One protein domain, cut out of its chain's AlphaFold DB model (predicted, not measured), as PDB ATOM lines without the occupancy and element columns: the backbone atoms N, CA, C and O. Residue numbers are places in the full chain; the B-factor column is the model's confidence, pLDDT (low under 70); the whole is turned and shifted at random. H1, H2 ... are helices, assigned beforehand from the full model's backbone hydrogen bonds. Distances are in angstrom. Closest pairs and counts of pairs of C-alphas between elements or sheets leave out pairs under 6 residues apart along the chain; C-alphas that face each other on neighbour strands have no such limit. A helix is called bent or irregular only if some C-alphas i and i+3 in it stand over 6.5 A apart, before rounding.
ATOM      1  N   ASP A  96      26.399 -11.063 -26.984       58.75
ATOM      2  CA  ASP A  96      27.491 -10.418 -26.236       58.75
ATOM      3  C   ASP A  96      27.606  -8.900 -26.537       58.75
ATOM      4  O   ASP A  96      28.690  -8.322 -26.510       58.75
ATOM      5  N   ALA A  97      26.497  -8.232 -26.864       57.69
ATOM      6  CA  ALA A  97      26.421  -6.781 -26.899       57.69
ATOM      7  C   ALA A  97      26.213  -6.311 -25.456       57.69
ATOM      8  O   ALA A  97      25.098  -6.277 -24.943       57.69
ATOM      9  N   VAL A  98      27.320  -6.013 -24.778       49.72
ATOM     10  CA  VAL A  98      27.352  -5.545 -23.382       49.72
ATOM     11  C   VAL A  98      26.799  -4.112 -23.248       49.72
ATOM     12  O   VAL A  98      26.690  -3.602 -22.136       49.72
ATOM     13  N   SER A  99      26.409  -3.460 -24.347       55.34
ATOM     14  CA  SER A  99      25.923  -2.082 -24.335       55.34
ATOM     15  C   SER A  99      24.528  -1.914 -24.938       55.34
ATOM     16  O   SER A  99      24.095  -2.641 -25.832       55.34
ATOM     17  N   GLU A 100      23.825  -0.898 -24.439       62.16
ATOM     18  CA  GLU A 100      22.518  -0.446 -24.931       62.16
ATOM     19  C   GLU A 100      22.631   0.352 -26.249       62.16
ATOM     20  O   GLU A 100      21.625   0.807 -26.799       62.16
ATOM     21  N   HIS A 101      23.847   0.538 -26.781       71.12
ATOM     22  CA  HIS A 101      24.069   1.281 -28.015       71.12
ATOM     23  C   HIS A 101      23.736   0.416 -29.234       71.12
ATOM     24  O   HIS A 101      24.328  -0.638 -29.470       71.12
ATOM     25  N   GLN A 102      22.798   0.897 -30.055       73.00
ATOM     26  CA  GLN A 102      22.296   0.183 -31.234       73.00
ATOM     27  C   GLN A 102      23.421  -0.267 -32.186       73.00
ATOM     28  O   GLN A 102      23.364  -1.374 -32.720       73.00
ATOM     29  N   ASP A 103      24.473   0.538 -32.346       78.69
ATOM     30  CA  ASP A 103      25.606   0.238 -33.232       78.69
ATOM     31  C   ASP A 103      26.420  -0.993 -32.795       78.69
ATOM     32  O   ASP A 103      26.881  -1.779 -33.633       78.69
ATOM     33  N   GLU A 104      26.565  -1.218 -31.489       77.75
ATOM     34  CA  GLU A 104      27.259  -2.395 -30.958       77.75
ATOM     35  C   GLU A 104      26.431  -3.666 -31.172       77.75
ATOM     36  O   GLU A 104      26.971  -4.701 -31.575       77.75
ATOM     37  N   VAL A 105      25.107  -3.568 -31.024       79.19
ATOM     38  CA  VAL A 105      24.173  -4.661 -31.326       79.19
ATOM     39  C   VAL A 105      24.245  -5.043 -32.808       79.19
ATOM     40  O   VAL A 105      24.383  -6.227 -33.135       79.19
ATOM     41  N   TYR A 106      24.226  -4.067 -33.724       82.38
ATOM     42  CA  TYR A 106      24.391  -4.334 -35.160       82.38
ATOM     43  C   TYR A 106      25.741  -4.978 -35.476       82.38
ATOM     44  O   TYR A 106      25.816  -5.907 -36.287       82.38
ATOM     45  N   THR A 107      26.808  -4.529 -34.816       84.69
ATOM     46  CA  THR A 107      28.145  -5.110 -34.974       84.69
ATOM     47  C   THR A 107      28.171  -6.574 -34.535       84.69
ATOM     48  O   THR A 107      28.669  -7.422 -35.283       84.69
ATOM     49  N   ALA A 108      27.578  -6.902 -33.383       83.56
ATOM     50  CA  ALA A 108      27.460  -8.276 -32.897       83.56
ATOM     51  C   ALA A 108      26.677  -9.165 -33.881       83.56
ATOM     52  O   ALA A 108      27.142 -10.246 -34.256       83.56
ATOM     53  N   PHE A 109      25.539  -8.688 -34.395       85.00
ATOM     54  CA  PHE A 109      24.777  -9.414 -35.416       85.00
ATOM     55  C   PHE A 109      25.568  -9.636 -36.704       85.00
ATOM     56  O   PHE A 109      25.566 -10.742 -37.245       85.00
ATOM     57  N   ASN A 110      26.286  -8.624 -37.190       87.38
ATOM     58  CA  ASN A 110      27.108  -8.755 -38.391       87.38
ATOM     59  C   ASN A 110      28.204  -9.813 -38.223       87.38
ATOM     60  O   ASN A 110      28.465 -10.586 -39.147       87.38
ATOM     61  N   GLN A 111      28.808  -9.911 -37.035       86.88
ATOM     62  CA  GLN A 111      29.768 -10.973 -36.730       86.88
ATOM     63  C   GLN A 111      29.109 -12.359 -36.737       86.88
ATOM     64  O   GLN A 111      29.667 -13.286 -37.329       86.88
ATOM     65  N   LEU A 112      27.912 -12.495 -36.159       87.94
ATOM     66  CA  LEU A 112      27.145 -13.743 -36.208       87.94
ATOM     67  C   LEU A 112      26.796 -14.132 -37.648       87.94
ATOM     68  O   LEU A 112      27.025 -15.275 -38.047       87.94
ATOM     69  N   PHE A 113      26.311 -13.193 -38.464       90.31
ATOM     70  CA  PHE A 113      25.969 -13.453 -39.864       90.31
ATOM     71  C   PHE A 113      27.189 -13.824 -40.707       90.31
ATOM     72  O   PHE A 113      27.088 -14.714 -41.555       90.31
ATOM     73  N   ARG A 114      28.351 -13.213 -40.442       89.75
ATOM     74  CA  ARG A 114      29.622 -13.561 -41.092       89.75
ATOM     75  C   ARG A 114      30.008 -15.024 -40.865       89.75
ATOM     76  O   ARG A 114      30.599 -15.629 -41.750       89.75
ATOM     77  N   VAL A 115      29.660 -15.600 -39.715       90.81
ATOM     78  CA  VAL A 115      29.903 -17.021 -39.405       90.81
ATOM     79  C   VAL A 115      28.768 -17.910 -39.924       90.81
ATOM     80  O   VAL A 115      29.015 -18.964 -40.510       90.81
ATOM     81  N   ALA A 116      27.516 -17.488 -39.742       92.69
ATOM     82  CA  ALA A 116      26.341 -18.280 -40.092       92.69
ATOM     83  C   ALA A 116      26.206 -18.500 -41.605       92.69
ATOM     84  O   ALA A 116      25.907 -19.617 -42.024       92.69
ATOM     85  N   ARG A 117      26.460 -17.471 -42.427       95.00
ATOM     86  CA  ARG A 117      26.357 -17.556 -43.895       95.00
ATOM     87  C   ARG A 117      27.202 -18.688 -44.492       95.00
ATOM     88  O   ARG A 117      26.603 -19.595 -45.069       95.00
ATOM     89  N   PRO A 118      28.542 -18.708 -44.338       93.38
ATOM     90  CA  PRO A 118      29.364 -19.779 -44.899       93.38
ATOM     91  C   PRO A 118      29.036 -21.140 -44.274       93.38
ATOM     92  O   PRO A 118      29.067 -22.157 -44.966       93.38
ATOM     93  N   HIS A 119      28.657 -21.180 -42.990       94.19
ATOM     94  CA  HIS A 119      28.247 -22.426 -42.345       94.19
ATOM     95  C   HIS A 119      26.980 -23.022 -42.973       94.19
ATOM     96  O   HIS A 119      26.947 -24.221 -43.250       94.19
ATOM     97  N   LEU A 120      25.945 -22.217 -43.226       95.69
ATOM     98  CA  LEU A 120      24.724 -22.666 -43.901       95.69
ATOM     99  C   LEU A 120      25.005 -23.055 -45.354       95.69
ATOM    100  O   LEU A 120      24.567 -24.124 -45.786       95.69
ATOM    101  N   ALA A 121      25.792 -22.233 -46.052       95.75
ATOM    102  CA  ALA A 121      26.185 -22.426 -47.441       95.75
ATOM    103  C   ALA A 121      26.841 -23.787 -47.688       95.75
ATOM    104  O   ALA A 121      26.466 -24.471 -48.635       95.75
ATOM    105  N   ILE A 122      27.774 -24.209 -46.823       95.44
ATOM    106  CA  ILE A 122      28.408 -25.530 -46.919       95.44
ATOM    107  C   ILE A 122      27.553 -26.635 -46.287       95.44
ATOM    108  O   ILE A 122      27.556 -27.768 -46.750       95.44
ATOM    109  N   THR A 123      26.794 -26.361 -45.223       95.12
ATOM    110  CA  THR A 123      26.043 -27.420 -44.526       95.12
ATOM    111  C   THR A 123      24.889 -27.959 -45.363       95.12
ATOM    112  O   THR A 123      24.604 -29.162 -45.345       95.12
ATOM    113  N   PHE A 124      24.235 -27.062 -46.098       95.19
ATOM    114  CA  PHE A 124      23.065 -27.348 -46.919       95.19
ATOM    115  C   PHE A 124      23.339 -27.191 -48.416       95.19
ATOM    116  O   PHE A 124      22.392 -27.138 -49.198       95.19
ATOM    117  N   HIS A 125      24.614 -27.174 -48.828       95.12
ATOM    118  CA  HIS A 125      25.021 -26.931 -50.218       95.12
ATOM    119  C   HIS A 125      24.282 -27.826 -51.221       95.12
ATOM    120  O   HIS A 125      23.780 -27.337 -52.221       95.12
ATOM    121  N   ARG A 126      24.069 -29.103 -50.879       93.88
ATOM    122  CA  ARG A 126      23.360 -30.083 -51.722       93.88
ATOM    123  C   ARG A 126      21.853 -29.865 -51.838       93.88
ATOM    124  O   ARG A 126      21.232 -30.453 -52.714       93.88
ATOM    125  N   PHE A 127      21.255 -29.080 -50.946       94.31
ATOM    126  CA  PHE A 127      19.863 -28.639 -51.072       94.31
ATOM    127  C   PHE A 127      19.773 -27.341 -51.876       94.31
ATOM    128  O   PHE A 127      18.835 -27.162 -52.646       94.31
ATOM    129  N   ILE A 128      20.750 -26.447 -51.703       95.31
ATOM    130  CA  ILE A 128      20.803 -25.146 -52.380       95.31
ATOM    131  C   ILE A 128      21.155 -25.324 -53.864       95.31
ATOM    132  O   ILE A 128      20.477 -24.787 -54.740       95.31
ATOM    133  N   ALA A 129      22.180 -26.122 -54.153       93.94
ATOM    134  CA  ALA A 129      22.636 -26.472 -55.490       93.94
ATOM    135  C   ALA A 129      22.928 -27.985 -55.553       93.94
ATOM    136  O   ALA A 129      24.045 -28.423 -55.271       93.94
ATOM    137  N   PRO A 130      21.920 -28.813 -55.876       91.56
ATOM    138  CA  PRO A 130      22.110 -30.254 -55.962       91.56
ATOM    139  C   PRO A 130      23.148 -30.639 -57.028       91.56
ATOM    140  O   PRO A 130      23.087 -30.115 -58.144       91.56
ATOM    141  N   PRO A 131      24.097 -31.545 -56.721       84.38
ATOM    142  CA  PRO A 131      25.074 -32.005 -57.699       84.38
ATOM    143  C   PRO A 131      24.413 -32.880 -58.781       84.38
ATOM    144  O   PRO A 131      23.360 -33.476 -58.532       84.38
ATOM    145  N   PRO A 132      25.041 -33.027 -59.964       80.62
ATOM    146  CA  PRO A 132      24.534 -33.900 -61.020       80.62
ATOM    147  C   PRO A 132      24.258 -35.323 -60.513       80.62
ATOM    148  O   PRO A 132      25.100 -35.927 -59.847       80.62
ATOM    149  N   GLY A 133      23.076 -35.856 -60.829       76.56
ATOM    150  CA  GLY A 133      22.630 -37.182 -60.381       76.56
ATOM    151  C   GLY A 133      21.936 -37.209 -59.011       76.56
ATOM    152  O   GLY A 133      21.352 -38.232 -58.664       76.56
ATOM    153  N   ASP A 134      21.935 -36.105 -58.256       76.88
ATOM    154  CA  ASP A 134      21.079 -35.920 -57.077       76.88
ATOM    155  C   ASP A 134      19.873 -35.055 -57.479       76.88
ATOM    156  O   ASP A 134      20.023 -34.031 -58.144       76.88
ATOM    157  N   SER A 135      18.660 -35.458 -57.096       75.19
ATOM    158  CA  SER A 135      17.432 -34.709 -57.412       75.19
ATOM    159  C   SER A 135      16.567 -34.473 -56.164       75.19
ATOM    160  O   SER A 135      15.421 -34.921 -56.097       75.19
ATOM    161  N   PRO A 136      17.107 -33.836 -55.107       80.19
ATOM    162  CA  PRO A 136      16.292 -33.391 -53.992       80.19
ATOM    163  C   PRO A 136      15.463 -32.166 -54.396       80.19
ATOM    164  O   PRO A 136      15.755 -31.480 -55.378       80.19
ATOM    165  N   LEU A 137      14.465 -31.840 -53.575       83.75
ATOM    166  CA  LEU A 137      13.803 -30.544 -53.659       83.75
ATOM    167  C   LEU A 137      14.847 -29.437 -53.437       83.75
ATOM    168  O   LEU A 137      15.467 -29.372 -52.372       83.75
ATOM    169  N   LYS A 138      15.044 -28.580 -54.442       92.00
ATOM    170  CA  LYS A 138      15.936 -27.423 -54.337       92.00
ATOM    171  C   LYS A 138      15.375 -26.435 -53.312       92.00
ATOM    172  O   LYS A 138      14.191 -26.109 -53.348       92.00
ATOM    173  N   VAL A 139      16.230 -25.945 -52.420       93.56
ATOM    174  CA  VAL A 139      15.861 -24.999 -51.359       93.56
ATOM    175  C   VAL A 139      16.580 -23.675 -51.585       93.56
ATOM    176  O   VAL A 139      17.795 -23.657 -51.750       93.56
ATOM    177  N   SER A 140      15.844 -22.564 -51.552       95.06
ATOM    178  CA  SER A 140      16.445 -21.231 -51.445       95.06
ATOM    179  C   SER A 140      16.606 -20.851 -49.973       95.06
ATOM    180  O   SER A 140      15.719 -21.114 -49.158       95.06
ATOM    181  N   MET A 141      17.744 -20.251 -49.629       95.81
ATOM    182  CA  MET A 141      18.032 -19.749 -48.288       95.81
ATOM    183  C   MET A 141      18.505 -18.305 -48.375       95.81
ATOM    184  O   MET A 141      19.344 -17.977 -49.208       95.81
ATOM    185  N   GLN A 142      17.999 -17.462 -47.479       95.69
ATOM    186  CA  GLN A 142      18.320 -16.041 -47.423       95.69
ATOM    187  C   GLN A 142      18.588 -15.618 -45.982       95.69
ATOM    188  O   GLN A 142      17.918 -16.073 -45.054       95.69
ATOM    189  N   ILE A 143      19.533 -14.699 -45.799       93.38
ATOM    190  CA  ILE A 143      19.695 -13.931 -44.558       93.38
ATOM    191  C   ILE A 143      19.497 -12.464 -44.923       93.38
ATOM    192  O   ILE A 143      20.155 -11.962 -45.833       93.38
ATOM    193  N   ASN A 144      18.588 -11.782 -44.226       90.38
ATOM    194  CA  ASN A 144      18.249 -10.374 -44.463       90.38
ATOM    195  C   ASN A 144      17.926 -10.069 -45.942       90.38
ATOM    196  O   ASN A 144      18.323  -9.038 -46.470       90.38
ATOM    197  N   GLY A 145      17.251 -11.000 -46.624       90.38
ATOM    198  CA  GLY A 145      16.866 -10.883 -48.037       90.38
ATOM    199  C   GLY A 145      17.968 -11.194 -49.056       90.38
ATOM    200  O   GLY A 145      17.654 -11.362 -50.226       90.38
ATOM    201  N   ALA A 146      19.230 -11.326 -48.637       94.12
ATOM    202  CA  ALA A 146      20.323 -11.718 -49.525       94.12
ATOM    203  C   ALA A 146      20.508 -13.240 -49.543       94.12
ATOM    204  O   ALA A 146      20.637 -13.864 -48.475       94.12
ATOM    205  N   ASP A 147      20.565 -13.804 -50.750       95.94
ATOM    206  CA  ASP A 147      20.719 -15.237 -51.001       95.94
ATOM    207  C   ASP A 147      22.003 -15.807 -50.380       95.94
ATOM    208  O   ASP A 147      23.021 -15.130 -50.204       95.94
ATOM    209  N   ILE A 148      21.926 -17.079 -49.997       96.25
ATOM    210  CA  ILE A 148      23.069 -17.889 -49.589       96.25
ATOM    211  C   ILE A 148      23.411 -18.809 -50.754       96.25
ATOM    212  O   ILE A 148      22.667 -19.742 -51.057       96.25
TER     213      ILE A 148
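Overview. This is residues 96 to 148 of the 338 residues of an uncharacterized protein of Xanthomonas citri pv. vignicola (UniProt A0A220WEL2). A single long helix, H1, makes most of the length of a rod; the short helix H2 follows at its far end, and from there residues 129 to 148 loop out past H2 and fold back towards H1, and the printed part ends in a small turn where residues 142 to 143 pair with residues 146 to 147. The printed part has 53 residues with two named helices, H1 then H2, and no named strand. Its class is all helix, though under half of the residues are in named elements. It is only just extended, close to loose, with a radius of gyration of the C-alphas of 15.3 A and spans of 51 by 17 by 10 A.

Arrangement. H1, residues 102 to 123, is joined by a tight link of one residue to H2, residues 125 to 128. The two are close but not clearly touching; their closest C-alphas, those of Ala 121 and Ile 128, are 7.8 A apart. In H1, 17 of 18 O i to N i+4 pairs are within hydrogen-bond range; H2 is too short for such a pair. Residues 142 to 143 pair antiparallel with residues 146 to 147.

Along the chain. H1 begins at C-alpha 102 (22.296, 0.183, -31.234) and measures 30.9 A from first to last C-alpha. It is neither bent nor irregular, but only just: C-alphas 115 and 118 are 6.2 A apart. H2 measures 5.1 A and ends at C-alpha 128 (20.803, -25.146, -52.380).

Size, cuts and confidence. The C-alphas farthest apart, those of Glu 100 and Gly 133, are 51.1 A from each other. The printed part has no cut. Residues 129 to 148 hold no named element. Mean pLDDT of the printed part is 85.6; residues 96 to 100 are under 70.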